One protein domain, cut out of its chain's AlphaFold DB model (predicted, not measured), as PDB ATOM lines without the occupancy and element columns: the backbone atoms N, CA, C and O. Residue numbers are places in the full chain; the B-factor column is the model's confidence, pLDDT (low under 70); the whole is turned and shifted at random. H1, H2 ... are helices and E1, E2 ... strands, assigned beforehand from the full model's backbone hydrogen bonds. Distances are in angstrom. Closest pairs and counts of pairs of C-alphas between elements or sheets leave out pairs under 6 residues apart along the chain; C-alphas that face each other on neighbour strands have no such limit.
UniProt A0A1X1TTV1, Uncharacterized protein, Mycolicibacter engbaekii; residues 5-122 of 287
ATOM      1  N   VAL A   5      25.708   7.651 -42.264       91.19
ATOM      2  CA  VAL A   5      25.261   6.278 -42.534       91.19
ATOM      3  C   VAL A   5      23.748   6.325 -42.685       91.19
ATOM      4  O   VAL A   5      23.050   6.641 -41.726       91.19
ATOM      5  N   VAL A   6      23.255   6.034 -43.886       94.25
ATOM      6  CA  VAL A   6      21.819   6.100 -44.212       94.25
ATOM      7  C   VAL A   6      21.149   4.728 -44.167       94.25
ATOM      8  O   VAL A   6      19.942   4.626 -43.962       94.25
ATOM      9  N   TYR A   7      21.944   3.671 -44.335       96.81
ATOM     10  CA  TYR A   7      21.507   2.284 -44.295       96.81
ATOM     11  C   TYR A   7      22.682   1.391 -43.879       96.81
ATOM     12  O   TYR A   7      23.814   1.586 -44.322       96.81
ATOM     13  N   GLU A   8      22.425   0.412 -43.026       97.56
ATOM     14  CA  GLU A   8      23.363  -0.621 -42.606       97.56
ATOM     15  C   GLU A   8      22.646  -1.967 -42.633       97.56
ATOM     16  O   GLU A   8      21.531  -2.074 -42.127       97.56
ATOM     17  N   ILE A   9      23.309  -2.980 -43.183       97.44
ATOM     18  CA  ILE A   9      22.874  -4.375 -43.142       97.44
ATOM     19  C   ILE A   9      23.976  -5.224 -42.517       97.44
ATOM     20  O   ILE A   9      25.163  -5.074 -42.829       97.44
ATOM     21  N   VAL A  10      23.575  -6.089 -41.594       95.81
ATOM     22  CA  VAL A  10      24.450  -6.988 -40.846       95.81
ATOM     23  C   VAL A  10      23.878  -8.394 -40.933       95.81
ATOM     24  O   VAL A  10      22.684  -8.574 -40.701       95.81
ATOM     25  N   ARG A  11      24.718  -9.375 -41.258       94.12
ATOM     26  CA  ARG A  11      24.327 -10.778 -41.430       94.12
ATOM     27  C   ARG A  11      25.060 -11.667 -40.443       94.12
ATOM     28  O   ARG A  11      26.266 -11.495 -40.242       94.12
ATOM     29  N   TYR A  12      24.337 -12.623 -39.880       90.62
ATOM     30  CA  TYR A  12      24.844 -13.609 -38.934       90.62
ATOM     31  C   TYR A  12      24.499 -15.028 -39.395       90.62
ATOM     32  O   TYR A  12      23.500 -15.222 -40.089       90.62
ATOM     33  N   ASP A  13      25.312 -16.004 -38.992       84.81
ATOM     34  CA  ASP A  13      25.193 -17.424 -39.370       84.81
ATOM     35  C   ASP A  13      24.119 -18.219 -38.607       84.81
ATOM     36  O   ASP A  13      24.113 -19.449 -38.633       84.81
ATOM     37  N   GLY A  14      23.210 -17.520 -37.936       76.31
ATOM     38  CA  GLY A  14      22.114 -18.102 -37.180       76.31
ATOM     39  C   GLY A  14      21.606 -17.142 -36.113       76.31
ATOM     40  O   GLY A  14      22.009 -15.977 -36.049       76.31
ATOM     41  N   GLU A  15      20.710 -17.648 -35.273       70.94
ATOM     42  CA  GLU A  15      20.130 -16.899 -34.161       70.94
ATOM     43  C   GLU A  15      20.998 -16.991 -32.895       70.94
ATOM     44  O   GLU A  15      21.630 -18.010 -32.619       70.94
ATOM     45  N   GLY A  16      20.989 -15.927 -32.085       69.38
ATOM     46  CA  GLY A  16      21.626 -15.891 -30.764       69.38
ATOM     47  C   GLY A  16      22.758 -14.870 -30.623       69.38
ATOM     48  O   GLY A  16      23.271 -14.320 -31.596       69.38
ATOM     49  N   ASP A  17      23.139 -14.600 -29.373       72.88
ATOM     50  CA  ASP A  17      24.182 -13.619 -29.042       72.88
ATOM     51  C   ASP A  17      25.593 -14.081 -29.451       72.88
ATOM     52  O   ASP A  17      26.473 -13.246 -29.668       72.88
ATOM     53  N   ASP A  18      25.781 -15.395 -29.611       79.62
ATOM     54  CA  ASP A  18      27.040 -16.023 -30.023       79.62
ATOM     55  C   ASP A  18      27.129 -16.271 -31.544       79.62
ATOM     56  O   ASP A  18      28.118 -16.843 -32.011       79.62
ATOM     57  N   ALA A  19      26.120 -15.856 -32.324       84.25
ATOM     58  CA  ALA A  19      26.107 -16.038 -33.774       84.25
ATOM     59  C   ALA A  19      27.281 -15.297 -34.439       84.25
ATOM     60  O   ALA A  19      27.572 -14.130 -34.139       84.25
ATOM     61  N   LEU A  20      27.970 -15.970 -35.359       86.19
ATOM     62  CA  LEU A  20      29.128 -15.423 -36.050       86.19
ATOM     63  C   LEU A  20      28.685 -14.334 -37.024       86.19
ATOM     64  O   LEU A  20      27.806 -14.523 -37.863       86.19
ATOM     65  N   LEU A  21      29.353 -13.182 -36.941       91.00
ATOM     66  CA  LEU A  21      29.196 -12.108 -37.914       91.00
ATOM     67  C   LEU A  21      29.747 -12.565 -39.270       91.00
ATOM     68  O   LEU A  21      30.961 -12.720 -39.425       91.00
ATOM     69  N   LEU A  22      28.863 -12.711 -40.252       89.94
ATOM     70  CA  LEU A  22      29.224 -13.059 -41.625       89.94
ATOM     71  C   LEU A  22      29.592 -11.816 -42.428       89.94
ATOM     72  O   LEU A  22      30.613 -11.782 -43.113       89.94
ATOM     73  N   GLU A  23      28.765 -10.776 -42.334       93.69
ATOM     74  CA  GLU A  23      28.934  -9.575 -43.140       93.69
ATOM     75  C   GLU A  23      28.387  -8.340 -42.429       93.69
ATOM     76  O   GLU A  23      27.379  -8.386 -41.724       93.69
ATOM     77  N   ARG A  24      29.048  -7.203 -42.652       95.81
ATOM     78  CA  ARG A  24      28.535  -5.880 -42.306       95.81
ATOM     79  C   ARG A  24      28.815  -4.918 -43.446       95.81
ATOM     80  O   ARG A  24      29.978  -4.707 -43.797       95.81
ATOM     81  N   LEU A  25      27.760  -4.297 -43.959       97.00
ATOM     82  CA  LEU A  25      27.834  -3.283 -45.004       97.00
ATOM     83  C   LEU A  25      27.118  -2.015 -44.557       97.00
ATOM     84  O   LEU A  25      26.018  -2.060 -44.010       97.00
ATOM     85  N   GLN A  26      27.743  -0.873 -44.822       96.62
ATOM     86  CA  GLN A  26      27.185   0.447 -44.549       96.62
ATOM     87  C   GLN A  26      27.082   1.238 -45.842       96.62
ATOM     88  O   GLN A  26      28.090   1.490 -46.500       96.62
ATOM     89  N   LEU A  27      25.883   1.696 -46.171       96.00
ATOM     90  CA  LEU A  27      25.672   2.699 -47.199       96.00
ATOM     91  C   LEU A  27      25.796   4.088 -46.575       96.00
ATOM     92  O   LEU A  27      25.092   4.439 -45.621       96.00
ATOM     93  N   ARG A  28      26.699   4.892 -47.129       94.38
ATOM     94  CA  ARG A  28      27.013   6.236 -46.648       94.38
ATOM     95  C   ARG A  28      26.754   7.262 -47.731       94.38
ATOM     96  O   ARG A  28      27.083   7.035 -48.897       94.38
ATOM     97  N   GLN A  29      26.225   8.413 -47.337       91.88
ATOM     98  CA  GLN A  29      26.007   9.540 -48.235       91.88
ATOM     99  C   GLN A  29      27.054  10.634 -47.988       91.88
ATOM    100  O   GLN A  29      27.344  11.006 -46.853       91.88
ATOM    101  N   THR A  30      27.674  11.157 -49.049       89.44
ATOM    102  CA  THR A  30      28.629  12.281 -48.977       89.44
ATOM    103  C   THR A  30      28.541  13.139 -50.219       89.44
ATOM    104  O   THR A  30      28.772  12.648 -51.319       89.44
ATOM    105  N   ALA A  31      28.272  14.437 -50.049       85.00
ATOM    106  CA  ALA A  31      28.271  15.412 -51.145       85.00
ATOM    107  C   ALA A  31      27.451  14.944 -52.370       85.00
ATOM    108  O   ALA A  31      27.899  15.058 -53.511       85.00
ATOM    109  N   GLY A  32      26.270  14.360 -52.121       83.56
ATOM    110  CA  GLY A  32      25.371  13.852 -53.164       83.56
ATOM    111  C   GLY A  32      25.795  12.530 -53.816       83.56
ATOM    112  O   GLY A  32      25.198  12.136 -54.809       83.56
ATOM    113  N   LYS A  33      26.814  11.846 -53.285       90.69
ATOM    114  CA  LYS A  33      27.265  10.525 -53.743       90.69
ATOM    115  C   LYS A  33      27.029   9.463 -52.677       90.69
ATOM    116  O   LYS A  33      27.002   9.777 -51.485       90.69
ATOM    117  N   PHE A  34      26.934   8.216 -53.124       94.69
ATOM    118  CA  PHE A  34      26.779   7.043 -52.276       94.69
ATOM    119  C   PHE A  34      28.047   6.184 -52.289       94.69
ATOM    120  O   PHE A  34      28.611   5.910 -53.350       94.69
ATOM    121  N   LEU A  35      28.491   5.775 -51.104       95.19
ATOM    122  CA  LEU A  35      29.629   4.880 -50.899       95.19
ATOM    123  C   LEU A  35      29.177   3.707 -50.028       95.19
ATOM    124  O   LEU A  35      28.606   3.925 -48.959       95.19
ATOM    125  N   MET A  36      29.461   2.483 -50.456       95.62
ATOM    126  CA  MET A  36      29.322   1.290 -49.626       95.62
ATOM    127  C   MET A  36      30.639   1.031 -48.906       95.62
ATOM    128  O   MET A  36      31.691   0.980 -49.540       95.62
ATOM    129  N   ARG A  37      30.580   0.857 -47.590       95.81
ATOM    130  CA  ARG A  37      31.716   0.519 -46.739       95.81
ATOM    131  C   ARG A  37      31.546  -0.889 -46.176       95.81
ATOM    132  O   ARG A  37      30.501  -1.180 -45.598       95.81
ATOM    133  N   ASP A  38      32.574  -1.720 -46.309       94.25
ATOM    134  CA  ASP A  38      32.616  -3.061 -45.715       94.25
ATOM    135  C   ASP A  38      33.155  -3.064 -44.269       94.25
ATOM    136  O   ASP A  38      33.601  -2.042 -43.737       94.25
ATOM    137  N   ALA A  39      33.138  -4.233 -43.622       90.88
ATOM    138  CA  ALA A  39      33.659  -4.421 -42.265       90.88
ATOM    139  C   ALA A  39      35.171  -4.139 -42.128       90.88
ATOM    140  O   ALA A  39      35.632  -3.809 -41.035       90.88
ATOM    141  N   SER A  40      35.935  -4.239 -43.223       91.62
ATOM    142  CA  SER A  40      37.369  -3.911 -43.264       91.62
ATOM    143  C   SER A  40      37.622  -2.407 -43.425       91.62
ATOM    144  O   SER A  40      38.763  -1.954 -43.322       91.62
ATOM    145  N   GLY A  41      36.568  -1.621 -43.660       92.19
ATOM    146  CA  GLY A  41      36.636  -0.188 -43.905       92.19
ATOM    147  C   GLY A  41      36.916   0.182 -45.362       92.19
ATOM    148  O   GLY A  41      37.122   1.367 -45.633       92.19
ATOM    149  N   ASN A  42      36.908  -0.778 -46.293       92.75
ATOM    150  CA  ASN A  42      37.059  -0.483 -47.714       92.75
ATOM    151  C   ASN A  42      35.789   0.185 -48.230       92.75
ATOM    152  O   ASN A  42      34.680  -0.266 -47.943       92.75
ATOM    153  N   GLU A  43      35.953   1.251 -49.011       95.00
ATOM    154  CA  GLU A  43      34.840   2.009 -49.578       95.00
ATOM    155  C   GLU A  43      34.764   1.805 -51.091       95.00
ATOM    156  O   GLU A  43      35.744   2.007 -51.810       95.00
ATOM    157  N   THR A  44      33.578   1.441 -51.574       94.44
ATOM    158  CA  THR A  44      33.276   1.267 -52.997       94.44
ATOM    159  C   THR A  44      32.178   2.249 -53.412       94.44
ATOM    160  O   THR A  44      31.150   2.325 -52.737       94.44
ATOM    161  N   PRO A  45      32.349   3.013 -54.506       94.19
ATOM    162  CA  PRO A  45      31.285   3.859 -55.034       94.19
ATOM    163  C   PRO A  45      30.060   3.053 -55.469       94.19
ATOM    164  O   PRO A  45      30.193   2.055 -56.173       94.19
ATOM    165  N   CYS A  46      28.871   3.531 -55.104       93.56
ATOM    166  CA  CYS A  46      27.605   2.962 -55.555       93.56
ATOM    167  C   CYS A  46      27.017   3.774 -56.713       93.56
ATOM    168  O   CYS A  46      27.111   5.005 -56.736       93.56
ATOM    169  N   ALA A  47      26.369   3.084 -57.651       90.19
ATOM    170  CA  ALA A  47      25.573   3.714 -58.696       90.19
ATOM    171  C   ALA A  47      24.135   3.930 -58.201       90.19
ATOM    172  O   ALA A  47      23.550   3.040 -57.594       90.19
ATOM    173  N   GLY A  48      23.566   5.106 -58.463       88.81
ATOM    174  CA  GLY A  48      22.186   5.421 -58.097       88.81
ATOM    175  C   GLY A  48      21.975   6.907 -57.822       88.81
ATOM    176  O   GLY A  48      22.883   7.604 -57.370       88.81
ATOM    177  N   ALA A  49      20.770   7.392 -58.119       89.62
ATOM    178  CA  ALA A  49      20.369   8.776 -57.861       89.62
ATOM    179  C   ALA A  49      19.788   8.962 -56.448       89.62
ATOM    180  O   ALA A  49      19.811  10.063 -55.905       89.62
ATOM    181  N   ASN A  50      19.273   7.886 -55.851       91.62
ATOM    182  CA  ASN A  50      18.665   7.854 -54.522       91.62
ATOM    183  C   ASN A  50      18.927   6.502 -53.827       91.62
ATOM    184  O   ASN A  50      19.447   5.574 -54.449       91.62
ATOM    185  N   ILE A  51      18.563   6.394 -52.545       92.56
ATOM    186  CA  ILE A  51      18.833   5.203 -51.722       92.56
ATOM    187  C   ILE A  51      18.180   3.951 -52.321       92.56
ATOM    188  O   ILE A  51      18.900   2.982 -52.547       92.56
ATOM    189  N   ALA A  52      16.887   3.986 -52.673       92.88
ATOM    190  CA  ALA A  52      16.212   2.869 -53.343       92.88
ATOM    191  C   ALA A  52      16.984   2.369 -54.571       92.88
ATOM    192  O   ALA A  52      17.296   1.189 -54.657       92.88
ATOM    193  N   SER A  53      17.392   3.263 -55.480       94.00
ATOM    194  CA  SER A  53      18.128   2.875 -56.693       94.00
ATOM    195  C   SER A  53      19.482   2.211 -56.401       94.00
ATOM    196  O   SER A  53      19.899   1.303 -57.124       94.00
ATOM    197  N   VAL A  54      20.161   2.626 -55.325       95.31
ATOM    198  CA  VAL A  54      21.404   1.985 -54.878       95.31
ATOM    199  C   VAL A  54      21.115   0.593 -54.321       95.31
ATOM    200  O   VAL A  54      21.795  -0.359 -54.704       95.31
ATOM    201  N   LEU A  55      20.103   0.459 -53.457       95.19
ATOM    202  CA  LEU A  55      19.704  -0.826 -52.879       95.19
ATOM    203  C   LEU A  55      19.279  -1.811 -53.975       95.19
ATOM    204  O   LEU A  55      19.801  -2.921 -54.032       95.19
ATOM    205  N   SER A  56      18.430  -1.386 -54.914       93.44
ATOM    206  CA  SER A  56      17.958  -2.220 -56.024       93.44
ATOM    207  C   SER A  56      19.084  -2.706 -56.939       93.44
ATOM    208  O   SER A  56      18.991  -3.802 -57.484       93.44
ATOM    209  N   SER A  57      20.146  -1.917 -57.125       92.81
ATOM    210  CA  SER A  57      21.269  -2.274 -58.007       92.81
ATOM    211  C   SER A  57      22.407  -3.018 -57.302       92.81
ATOM    212  O   SER A  57      23.280  -3.576 -57.969       92.81
ATOM    213  N   THR A  58      22.400  -3.070 -55.965       94.12
ATOM    214  CA  THR A  58      23.484  -3.650 -55.162       94.12
ATOM    215  C   THR A  58      22.983  -4.870 -54.392       94.12
ATOM    216  O   THR A  58      22.466  -4.751 -53.285       94.12
ATOM    217  N   GLN A  59      23.177  -6.068 -54.954       92.56
ATOM    218  CA  GLN A  59      22.655  -7.329 -54.396       92.56
ATOM    219  C   GLN A  59      23.001  -7.543 -52.912       92.56
ATOM    220  O   GLN A  59      22.141  -7.940 -52.129       92.56
ATOM    221  N   SER A  60      24.232  -7.227 -52.504       92.19
ATOM    222  CA  SER A  60      24.689  -7.387 -51.118       92.19
ATOM    223  C   SER A  60      23.980  -6.461 -50.118       92.19
ATOM    224  O   SER A  60      23.977  -6.737 -48.919       92.19
ATOM    225  N   LEU A  61      23.323  -5.394 -50.582       94.62
ATOM    226  CA  LEU A  61      22.532  -4.495 -49.738       94.62
ATOM    227  C   LEU A  61      21.047  -4.863 -49.668       94.62
ATOM    228  O   LEU A  61      20.346  -4.287 -48.847       94.62
ATOM    229  N   ARG A  62      20.559  -5.790 -50.501       94.31
ATOM    230  CA  ARG A  62      19.121  -6.099 -50.572       94.31
ATOM    231  C   ARG A  62      18.739  -7.550 -50.312       94.31
ATOM    232  O   ARG A  62      17.603  -7.805 -49.932       94.31
ATOM    233  N   ARG A  63      19.655  -8.497 -50.537       94.00
ATOM    234  CA  ARG A  63      19.350  -9.927 -50.427       94.00
ATOM    235  C   ARG A  63      19.229 -10.377 -48.981       94.00
ATOM    236  O   ARG A  63      20.133 -10.108 -48.189       94.00
ATOM    237  N   ILE A  64      18.157 -11.096 -48.681       92.44
ATOM    238  CA  ILE A  64      17.896 -11.720 -47.383       92.44
ATOM    239  C   ILE A  64      17.893 -13.229 -47.614       92.44
ATOM    240  O   ILE A  64      16.990 -13.724 -48.280       92.44
ATOM    241  N   GLY A  65      18.913 -13.953 -47.153       88.44
ATOM    242  CA  GLY A  65      18.985 -15.408 -47.316       88.44
ATOM    243  C   GLY A  65      18.116 -16.154 -46.303       88.44
ATOM    244  O   GLY A  65      17.920 -15.676 -45.188       88.44
ATOM    245  N   ALA A  66      17.601 -17.323 -46.684       84.00
ATOM    246  CA  ALA A  66      16.959 -18.231 -45.735       84.00
ATOM    247  C   ALA A  66      18.011 -18.812 -44.772       84.00
ATOM    248  O   ALA A  66      19.118 -19.159 -45.192       84.00
ATOM    249  N   GLY A  67      17.677 -18.899 -43.482       78.31
ATOM    250  CA  GLY A  67      18.586 -19.393 -42.438       78.31
ATOM    251  C   GLY A  67      19.681 -18.407 -42.002       78.31
ATOM    252  O   GLY A  67      20.472 -18.733 -41.118       78.31
ATOM    253  N   GLU A  68      19.730 -17.201 -42.577       84.25
ATOM    254  CA  GLU A  68      20.558 -16.100 -42.080       84.25
ATOM    255  C   GLU A  68      19.758 -15.257 -41.086       84.25
ATOM    256  O   GLU A  68      18.583 -14.966 -41.305       84.25
ATOM    257  N   THR A  69      20.405 -14.769 -40.027       87.94
ATOM    258  CA  THR A  69      19.821 -13.680 -39.233       87.94
ATOM    259  C   THR A  69      20.296 -12.350 -39.799       87.94
ATOM    260  O   THR A  69      21.483 -12.018 -39.725       87.94
ATOM    261  N   VAL A  70      19.370 -11.564 -40.351       93.75
ATOM    262  CA  VAL A  70      19.678 -10.252 -40.934       93.75
ATOM    263  C   VAL A  70      19.199  -9.123 -40.026       93.75
ATOM    264  O   VAL A  70      18.051  -9.084 -39.594       93.75
ATOM    265  N   ARG A  71      20.069  -8.147 -39.752       95.88
ATOM    266  CA  ARG A  71      19.727  -6.917 -39.023       95.88
ATOM    267  C   ARG A  71      19.972  -5.702 -39.901       95.88
ATOM    268  O   ARG A  71      21.089  -5.486 -40.366       95.88
ATOM    269  N   ILE A  72      18.940  -4.887 -40.078       97.56
ATOM    270  CA  ILE A  72      18.967  -3.664 -40.876       97.56
ATOM    271  C   ILE A  72      18.742  -2.458 -39.966       97.56
ATOM    272  O   ILE A  72      17.832  -2.434 -39.135       97.56
ATOM    273  N   ARG A  73      19.563  -1.423 -40.141       97.25
ATOM    274  CA  ARG A  73      19.384  -0.111 -39.513       97.25
ATOM    275  C   ARG A  73      19.353   0.956 -40.586       97.25
ATOM    276  O   ARG A  73      20.291   1.062 -41.370       97.25
ATOM    277  N   CYS A  74      18.301   1.755 -40.627       96.00
ATOM    278  CA  CYS A  74      18.167   2.811 -41.624       96.00
ATOM    279  C   CYS A  74      17.281   3.952 -41.125       96.00
ATOM    280  O   CYS A  74      16.566   3.815 -40.130       96.00
ATOM    281  N   ALA A  75      17.349   5.092 -41.806       87.81
ATOM    282  CA  ALA A  75      16.484   6.223 -41.496       87.81
ATOM    283  C   ALA A  75      15.001   5.887 -41.792       87.81
ATOM    284  O   ALA A  75      14.741   5.097 -42.704       87.81
ATOM    285  N   PRO A  76      14.022   6.456 -41.057       83.62
ATOM    286  CA  PRO A  76      12.597   6.147 -41.233       83.62
ATOM    287  C   PRO A  76      12.094   6.269 -42.679       83.62
ATOM    288  O   PRO A  76      11.329   5.428 -43.140       83.62
ATOM    289  N   GLU A  77      12.574   7.263 -43.424       83.81
ATOM    290  CA  GLU A  77      12.235   7.490 -44.832       83.81
ATOM    291  C   GLU A  77      12.733   6.389 -45.784       83.81
ATOM    292  O   GLU A  77      12.222   6.249 -46.896       83.81
ATOM    293  N   VAL A  78      13.726   5.601 -45.360       92.31
ATOM    294  CA  VAL A  78      14.229   4.438 -46.104       92.31
ATOM    295  C   VAL A  78      13.382   3.207 -45.809       92.31
ATOM    296  O   VAL A  78      13.198   2.389 -46.703       92.31
ATOM    297  N   VAL A  79      12.823   3.088 -44.598       93.81
ATOM    298  CA  VAL A  79      12.017   1.925 -44.185       93.81
ATOM    299  C   VAL A  79      10.843   1.709 -45.143       93.81
ATOM    300  O   VAL A  79      10.650   0.595 -45.616       93.81
ATOM    301  N   ALA A  80      10.132   2.779 -45.516       91.56
ATOM    302  CA  ALA A  80       9.015   2.732 -46.469       91.56
ATOM    303  C   ALA A  80       9.414   2.273 -47.888       91.56
ATOM    304  O   ALA A  80       8.560   1.890 -48.678       91.56
ATOM    305  N   GLN A  81      10.707   2.294 -48.227       94.06
ATOM    306  CA  GLN A  81      11.213   1.829 -49.523       94.06
ATOM    307  C   GLN A  81      11.572   0.339 -49.499       94.06
ATOM    308  O   GLN A  81      11.654  -0.276 -50.559       94.06
ATOM    309  N   LEU A  82      11.800  -0.244 -48.315       96.12
ATOM    310  CA  LEU A  82      12.319  -1.607 -48.163       96.12
ATOM    311  C   LEU A  82      11.438  -2.698 -48.787       96.12
ATOM    312  O   LEU A  82      12.029  -3.559 -49.443       96.12
ATOM    313  N   PRO A  83      10.091  -2.658 -48.700       95.56
ATOM    314  CA  PRO A  83       9.249  -3.659 -49.361       95.56
ATOM    315  C   PRO A  83       9.452  -3.718 -50.882       95.56
ATOM    316  O   PRO A  83       9.251  -4.753 -51.497       95.56
ATOM    317  N   PHE A  84       9.910  -2.628 -51.503       95.19
ATOM    318  CA  PHE A  84      10.106  -2.552 -52.955       95.19
ATOM    319  C   PHE A  84      11.537  -2.858 -53.404       95.19
ATOM    320  O   PHE A  84      11.816  -2.880 -54.604       95.19
ATOM    321  N   VAL A  85      12.477  -3.012 -52.466       95.62
ATOM    322  CA  VAL A  85      13.900  -3.169 -52.805       95.62
ATOM    323  C   VAL A  85      14.554  -4.383 -52.177       95.62
ATOM    324  O   VAL A  85      15.518  -4.862 -52.770       95.62
ATOM    325  N   LEU A  86      14.085  -4.869 -51.022       96.31
ATOM    326  CA  LEU A  86      14.609  -6.089 -50.408       96.31
ATOM    327  C   LEU A  86      14.206  -7.318 -51.228       96.31
ATOM    328  O   LEU A  86      13.109  -7.389 -51.767       96.31
ATOM    329  N   GLU A  87      15.115  -8.283 -51.312       94.62
ATOM    330  CA  GLU A  87      14.977  -9.482 -52.139       94.62
ATOM    331  C   GLU A  87      15.135 -10.716 -51.237       94.62
ATOM    332  O   GLU A  87      16.271 -11.081 -50.906       94.62
ATOM    333  N   PRO A  88      14.033 -11.356 -50.803       92.69
ATOM    334  CA  PRO A  88      14.098 -12.669 -50.175       92.69
ATOM    335  C   PRO A  88      14.705 -13.685 -51.147       92.69
ATOM    336  O   PRO A  88      14.273 -13.804 -52.291       92.69
ATOM    337  N   ILE A  89      15.712 -14.431 -50.700       88.94
ATOM    338  CA  ILE A  89      16.323 -15.514 -51.471       88.94
ATOM    339  C   ILE A  89      15.938 -16.833 -50.817       88.94
ATOM    340  O   ILE A  89      16.498 -17.214 -49.785       88.94
ATOM    341  N   ARG A  90      14.997 -17.543 -51.442       78.31
ATOM    342  CA  ARG A  90      14.637 -18.915 -51.075       78.31
ATOM    343  C   ARG A  90      15.523 -19.872 -51.870       78.31
ATOM    344  O   ARG A  90      15.404 -19.986 -53.087       78.31
ATOM    345  N   SER A  91      16.470 -20.529 -51.202       61.34
ATOM    346  CA  SER A  91      17.319 -21.557 -51.816       61.34
ATOM    347  C   SER A  91      17.237 -22.855 -51.025       61.34
ATOM    348  O   SER A  91      17.569 -22.860 -49.845       61.34
ATOM    349  N   GLY A  92      16.883 -23.962 -51.680       53.75
ATOM    350  CA  GLY A  92      16.880 -25.288 -51.058       53.75
ATOM    351  C   GLY A  92      15.482 -25.820 -50.744       53.75
ATOM    352  O   GLY A  92      14.480 -25.268 -51.183       53.75
ATOM    353  N   LYS A  93      15.446 -26.967 -50.056       44.59
ATOM    354  CA  LYS A  93      14.231 -27.759 -49.802       44.59
ATOM    355  C   LYS A  93      13.411 -27.258 -48.603       44.59
ATOM    356  O   LYS A  93      12.250 -27.630 -48.496       44.59
ATOM    357  N   ASP A  94      14.012 -26.395 -47.787       51.00
ATOM    358  CA  ASP A  94      13.371 -25.659 -46.698       51.00
ATOM    359  C   ASP A  94      13.316 -24.194 -47.145       51.00
ATOM    360  O   ASP A  94      14.278 -23.441 -47.014       51.00
ATOM    361  N   SER A  95      12.237 -23.845 -47.842       53.53
ATOM    362  CA  SER A  95      12.065 -22.542 -48.486       53.53
ATOM    363  C   SER A  95      11.488 -21.474 -47.558       53.53
ATOM    364  O   SER A  95      11.272 -20.369 -48.029       53.53
ATOM    365  N   SER A  96      11.207 -21.781 -46.293       63.47
ATOM    366  CA  SER A  96      10.734 -20.811 -45.301       63.47
ATOM    367  C   SER A  96      11.895 -20.109 -44.592       63.47
ATOM    368  O   SER A  96      13.040 -20.573 -44.605       63.47
ATOM    369  N   GLY A  97      11.603 -18.981 -43.947       72.88
ATOM    370  CA  GLY A  97      12.509 -18.405 -42.954       72.88
ATOM    371  C   GLY A  97      13.479 -17.344 -43.464       72.88
ATOM    372  O   GLY A  97      14.618 -17.247 -43.000       72.88
ATOM    373  N   ASN A  98      13.031 -16.518 -44.409       88.31
ATOM    374  CA  ASN A  98      13.679 -15.239 -44.687       88.31
ATOM    375  C   ASN A  98      13.210 -14.214 -43.646       88.31
ATOM    376  O   ASN A  98      12.221 -13.511 -43.855       88.31
ATOM    377  N   TYR A  99      13.937 -14.126 -42.534       90.50
ATOM    378  CA  TYR A  99      13.642 -13.182 -41.461       90.50
ATOM    379  C   TYR A  99      14.675 -12.063 -41.393       90.50
ATOM    380  O   TYR A  99      15.875 -12.252 -41.609       90.50
ATOM    381  N   ALA A 100      14.206 -10.869 -41.050       94.00
ATOM    382  CA  ALA A 100      15.069  -9.743 -40.753       94.00
ATOM    383  C   ALA A 100      14.554  -8.963 -39.545       94.00
ATOM    384  O   ALA A 100      13.382  -8.995 -39.190       94.00
ATOM    385  N   THR A 101      15.443  -8.204 -38.917       95.75
ATOM    386  CA  THR A 101      15.066  -7.166 -37.959       95.75
ATOM    387  C   THR A 101      15.414  -5.807 -38.544       95.75
ATOM    388  O   THR A 101      16.595  -5.483 -38.677       95.75
ATOM    389  N   VAL A 102      14.414  -4.984 -38.858       96.69
ATOM    390  CA  VAL A 102      14.609  -3.621 -39.373       96.69
ATOM    391  C   VAL A 102      14.314  -2.623 -38.266       96.69
ATOM    392  O   VAL A 102      13.200  -2.555 -37.758       96.69
ATOM    393  N   ASN A 103      15.312  -1.832 -37.866       96.00
ATOM    394  CA  ASN A 103      15.181  -0.845 -36.783       96.00
ATOM    395  C   ASN A 103      14.609  -1.424 -35.468       96.00
ATOM    396  O   ASN A 103      14.025  -0.700 -34.667       96.00
ATOM    397  N   GLY A 104      14.814  -2.723 -35.229       93.62
ATOM    398  CA  GLY A 104      14.302  -3.438 -34.057       93.62
ATOM    399  C   GLY A 104      12.940  -4.116 -34.249       93.62
ATOM    400  O   GLY A 104      12.552  -4.876 -33.372       93.62
ATOM    401  N   ALA A 105      12.246  -3.885 -35.367       94.75
ATOM    402  CA  ALA A 105      10.981  -4.544 -35.691       94.75
ATOM    403  C   ALA A 105      11.214  -5.836 -36.501       94.75
ATOM    404  O   ALA A 105      12.116  -5.843 -37.350       94.75
ATOM    405  N   PRO A 106      10.434  -6.907 -36.261       95.06
ATOM    406  CA  PRO A 106      10.515  -8.152 -37.020       95.06
ATOM    407  C   PRO A 106       9.937  -7.979 -38.427       95.06
ATOM    408  O   PRO A 106       8.969  -7.242 -38.628       95.06
ATOM    409  N   TRP A 107      10.595  -8.601 -39.400       95.94
ATOM    410  CA  TRP A 107      10.186  -8.637 -40.796       95.94
ATOM    411  C   TRP A 107      10.270 -10.071 -41.312       95.94
ATOM    412  O   TRP A 107      11.278 -10.748 -41.079       95.94
ATOM    413  N   ALA A 108       9.263 -10.480 -42.076       94.12
ATOM    414  CA  ALA A 108       9.159 -11.790 -42.707       94.12
ATOM    415  C   ALA A 108       8.937 -11.647 -44.222       94.12
ATOM    416  O   ALA A 108       8.572 -10.573 -44.714       94.12
ATOM    417  N   ALA A 109       9.200 -12.721 -44.966       94.06
ATOM    418  CA  ALA A 109       8.962 -12.777 -46.403       94.06
ATOM    419  C   ALA A 109       7.591 -13.384 -46.704       94.06
ATOM    420  O   ALA A 109       7.412 -14.594 -46.590       94.06
ATOM    421  N   TYR A 110       6.669 -12.553 -47.174       93.44
ATOM    422  CA  TYR A 110       5.321 -12.961 -47.549       93.44
ATOM    423  C   TYR A 110       5.247 -13.302 -49.033       93.44
ATOM    424  O   TYR A 110       5.876 -12.633 -49.859       93.44
ATOM    425  N   ARG A 111       4.479 -14.343 -49.365       92.56
ATOM    426  CA  ARG A 111       4.209 -14.752 -50.749       92.56
ATOM    427  C   ARG A 111       3.327 -13.713 -51.445       92.56
ATOM    428  O   ARG A 111       2.449 -13.126 -50.826       92.56
ATOM    429  N   THR A 112       3.546 -13.503 -52.732       92.31
ATOM    430  CA  THR A 112       2.679 -12.711 -53.617       92.31
ATOM    431  C   THR A 112       1.885 -13.636 -54.540       92.31
ATOM    432  O   THR A 112       2.222 -14.811 -54.672       92.31
ATOM    433  N   VAL A 113       0.853 -13.119 -55.211       88.38
ATOM    434  CA  VAL A 113       0.056 -13.911 -56.172       88.38
ATOM    435  C   VAL A 113       0.878 -14.458 -57.348       88.38
ATOM    436  O   VAL A 113       0.541 -15.503 -57.891       88.38
ATOM    437  N   ASP A 114       1.982 -13.796 -57.700       87.88
ATOM    438  CA  ASP A 114       2.879 -14.192 -58.796       87.88
ATOM    439  C   ASP A 114       3.949 -15.220 -58.365       87.88
ATOM    440  O   ASP A 114       4.922 -15.446 -59.084       87.88
ATOM    441  N   ASP A 115       3.806 -15.826 -57.180       84.88
ATOM    442  CA  ASP A 115       4.786 -16.732 -56.557       84.88
ATOM    443  C   ASP A 115       6.157 -16.110 -56.238       84.88
ATOM    444  O   ASP A 115       7.106 -16.811 -55.872       84.88
ATOM    445  N   ASP A 116       6.246 -14.782 -56.286       90.06
ATOM    446  CA  ASP A 116       7.359 -14.010 -55.739       90.06
ATOM    447  C   ASP A 116       7.179 -13.759 -54.231       90.06
ATOM    448  O   ASP A 116       6.123 -14.028 -53.651       90.06
ATOM    449  N   TYR A 117       8.213 -13.207 -53.585       92.31
ATOM    450  CA  TYR A 117       8.210 -12.906 -52.153       92.31
ATOM    451  C   TYR A 117       8.645 -11.475 -51.860       92.31
ATOM    452  O   TYR A 117       9.590 -10.961 -52.460       92.31
ATOM    453  N   ILE A 118       8.007 -10.864 -50.863       94.00
ATOM    454  CA  ILE A 118       8.292  -9.497 -50.424       94.00
ATOM    455  C   ILE A 118       8.580  -9.481 -48.923       94.00
ATOM    456  O   ILE A 118       7.838 -10.054 -48.129       94.00
ATOM    457  N   MET A 119       9.658  -8.797 -48.525       95.69
ATOM    458  CA  MET A 119       9.946  -8.539 -47.111       95.69
ATOM    459  C   MET A 119       9.027  -7.436 -46.578       95.69
ATOM    460  O   MET A 119       9.045  -6.321 -47.105       95.69
ATOM    461  N   MET A 120       8.304  -7.702 -45.493       95.25
ATOM    462  CA  MET A 120       7.432  -6.723 -44.832       95.25
ATOM    463  C   MET A 120       7.477  -6.854 -43.309       95.25
ATOM    464  O   MET A 120       7.917  -7.893 -42.816       95.25
ATOM    465  N   PRO A 121       7.022  -5.830 -42.559       95.25
ATOM    466  CA  PRO A 121       6.765  -5.965 -41.129       95.25
ATOM    467  C   PRO A 121       5.859  -7.164 -40.823       95.25
ATOM    468  O   PRO A 121       4.809  -7.325 -41.444       95.25
ATOM    469  N   GLY A 122       6.294  -7.996 -39.883       92.94
ATOM    470  CA  GLY A 122       5.598  -9.214 -39.486       92.94
ATOM    471  C   GLY A 122       6.545 -10.229 -38.853       92.94
ATOM    472  O   GLY A 122       7.757 -10.211 -39.098       92.94
TER     473      GLY A 122
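This is residues 5 to 122 of the 287 residues of an uncharacterized protein of Mycolicibacter engbaekii (UniProt A0A1X1TTV1). One twisted sheet of eight strands curls like part of a barrel, and within its curl lie the short helices H1 and H2 and a small parallel pair of strands, E5 and E7. The sheet runs E4 E3 E2 E1 E6 E8 E9 E10 and is mixed. There are 118 printed residues, with three named helices and ten named strands in the order E1 E2 E3 E4 H1 H2 E5 E6 H3 E7 E8 E9 E10; the class is mixed, helices and strands. The whole is compact, with a radius of gyration of the C-alphas of 14.0 A and spans of 43 by 36 by 24 A.

Start inside the large sheet, where E1, residues 5 to 12, and E6, residues 69 to 74, are antiparallel neighbours; N 8 and O 73, 2.8 A apart, are within hydrogen-bond range. On from E1, E2, residues 21 to 30, E3, residues 33 to 38, and E4, residues 43 to 45, complete a meander, each strand the antiparallel neighbour of the one before. Look there for N 25 and O 9 at 2.9 A, N 28 and O 35 at 2.8 A, and N 44 and O 36 at 2.8 A. Beside E6 you find E8, residues 99 to 102, parallel to it, with N 101 and O 70 at 2.8 A. E8, E9, residues 105 to 111, and E10, residues 117 to 121, form a second meander, with N 107 and O 100 at 2.8 A and N 110 and O 118 at 2.9 A. H1, residues 51 to 57, only grazes the sheet with residues 51 to 55, and H2, residues 59 to 62, only grazes it with residues 60 to 62. H1 and H2 only just touch, only at the corner, with 3 pairs of C-alphas within 8 A; the closest are those of Leu 55 and Leu 61, 5.6 A apart. H3, residues 76 to 79, is on the sheet but over none of its strands, at a height of 4.5 A, only just above the sheet's level. E5, residues 63 to 65, and E7, residues 87 to 89, are parallel, with N 89 and O 64 at 2.8 A; the closest C-alphas of E7 and E10 are those of Pro 88 and Tyr 117, 6.2 A apart. In H1 every O i to N i+4 pair is within hydrogen-bond range; H2 and H3 are too short for such a pair.

Find C-alpha 5 at (25.261, 6.278, -42.534); from there E1 runs 20.2 A. E2, the longest strand, runs 26.8 A to C-alpha 30 at (28.629, 12.281, -48.977). E9 spans 19.4 A, and E10 ends at C-alpha 121, (6.765, -5.965, -41.129).

The C-alphas farthest apart are those of Ala 31 and Lys 93, 45.4 A. The printed part has no cut, and no link is long. Look for pLDDT under 70 at residue 16 and residues 91 to 96.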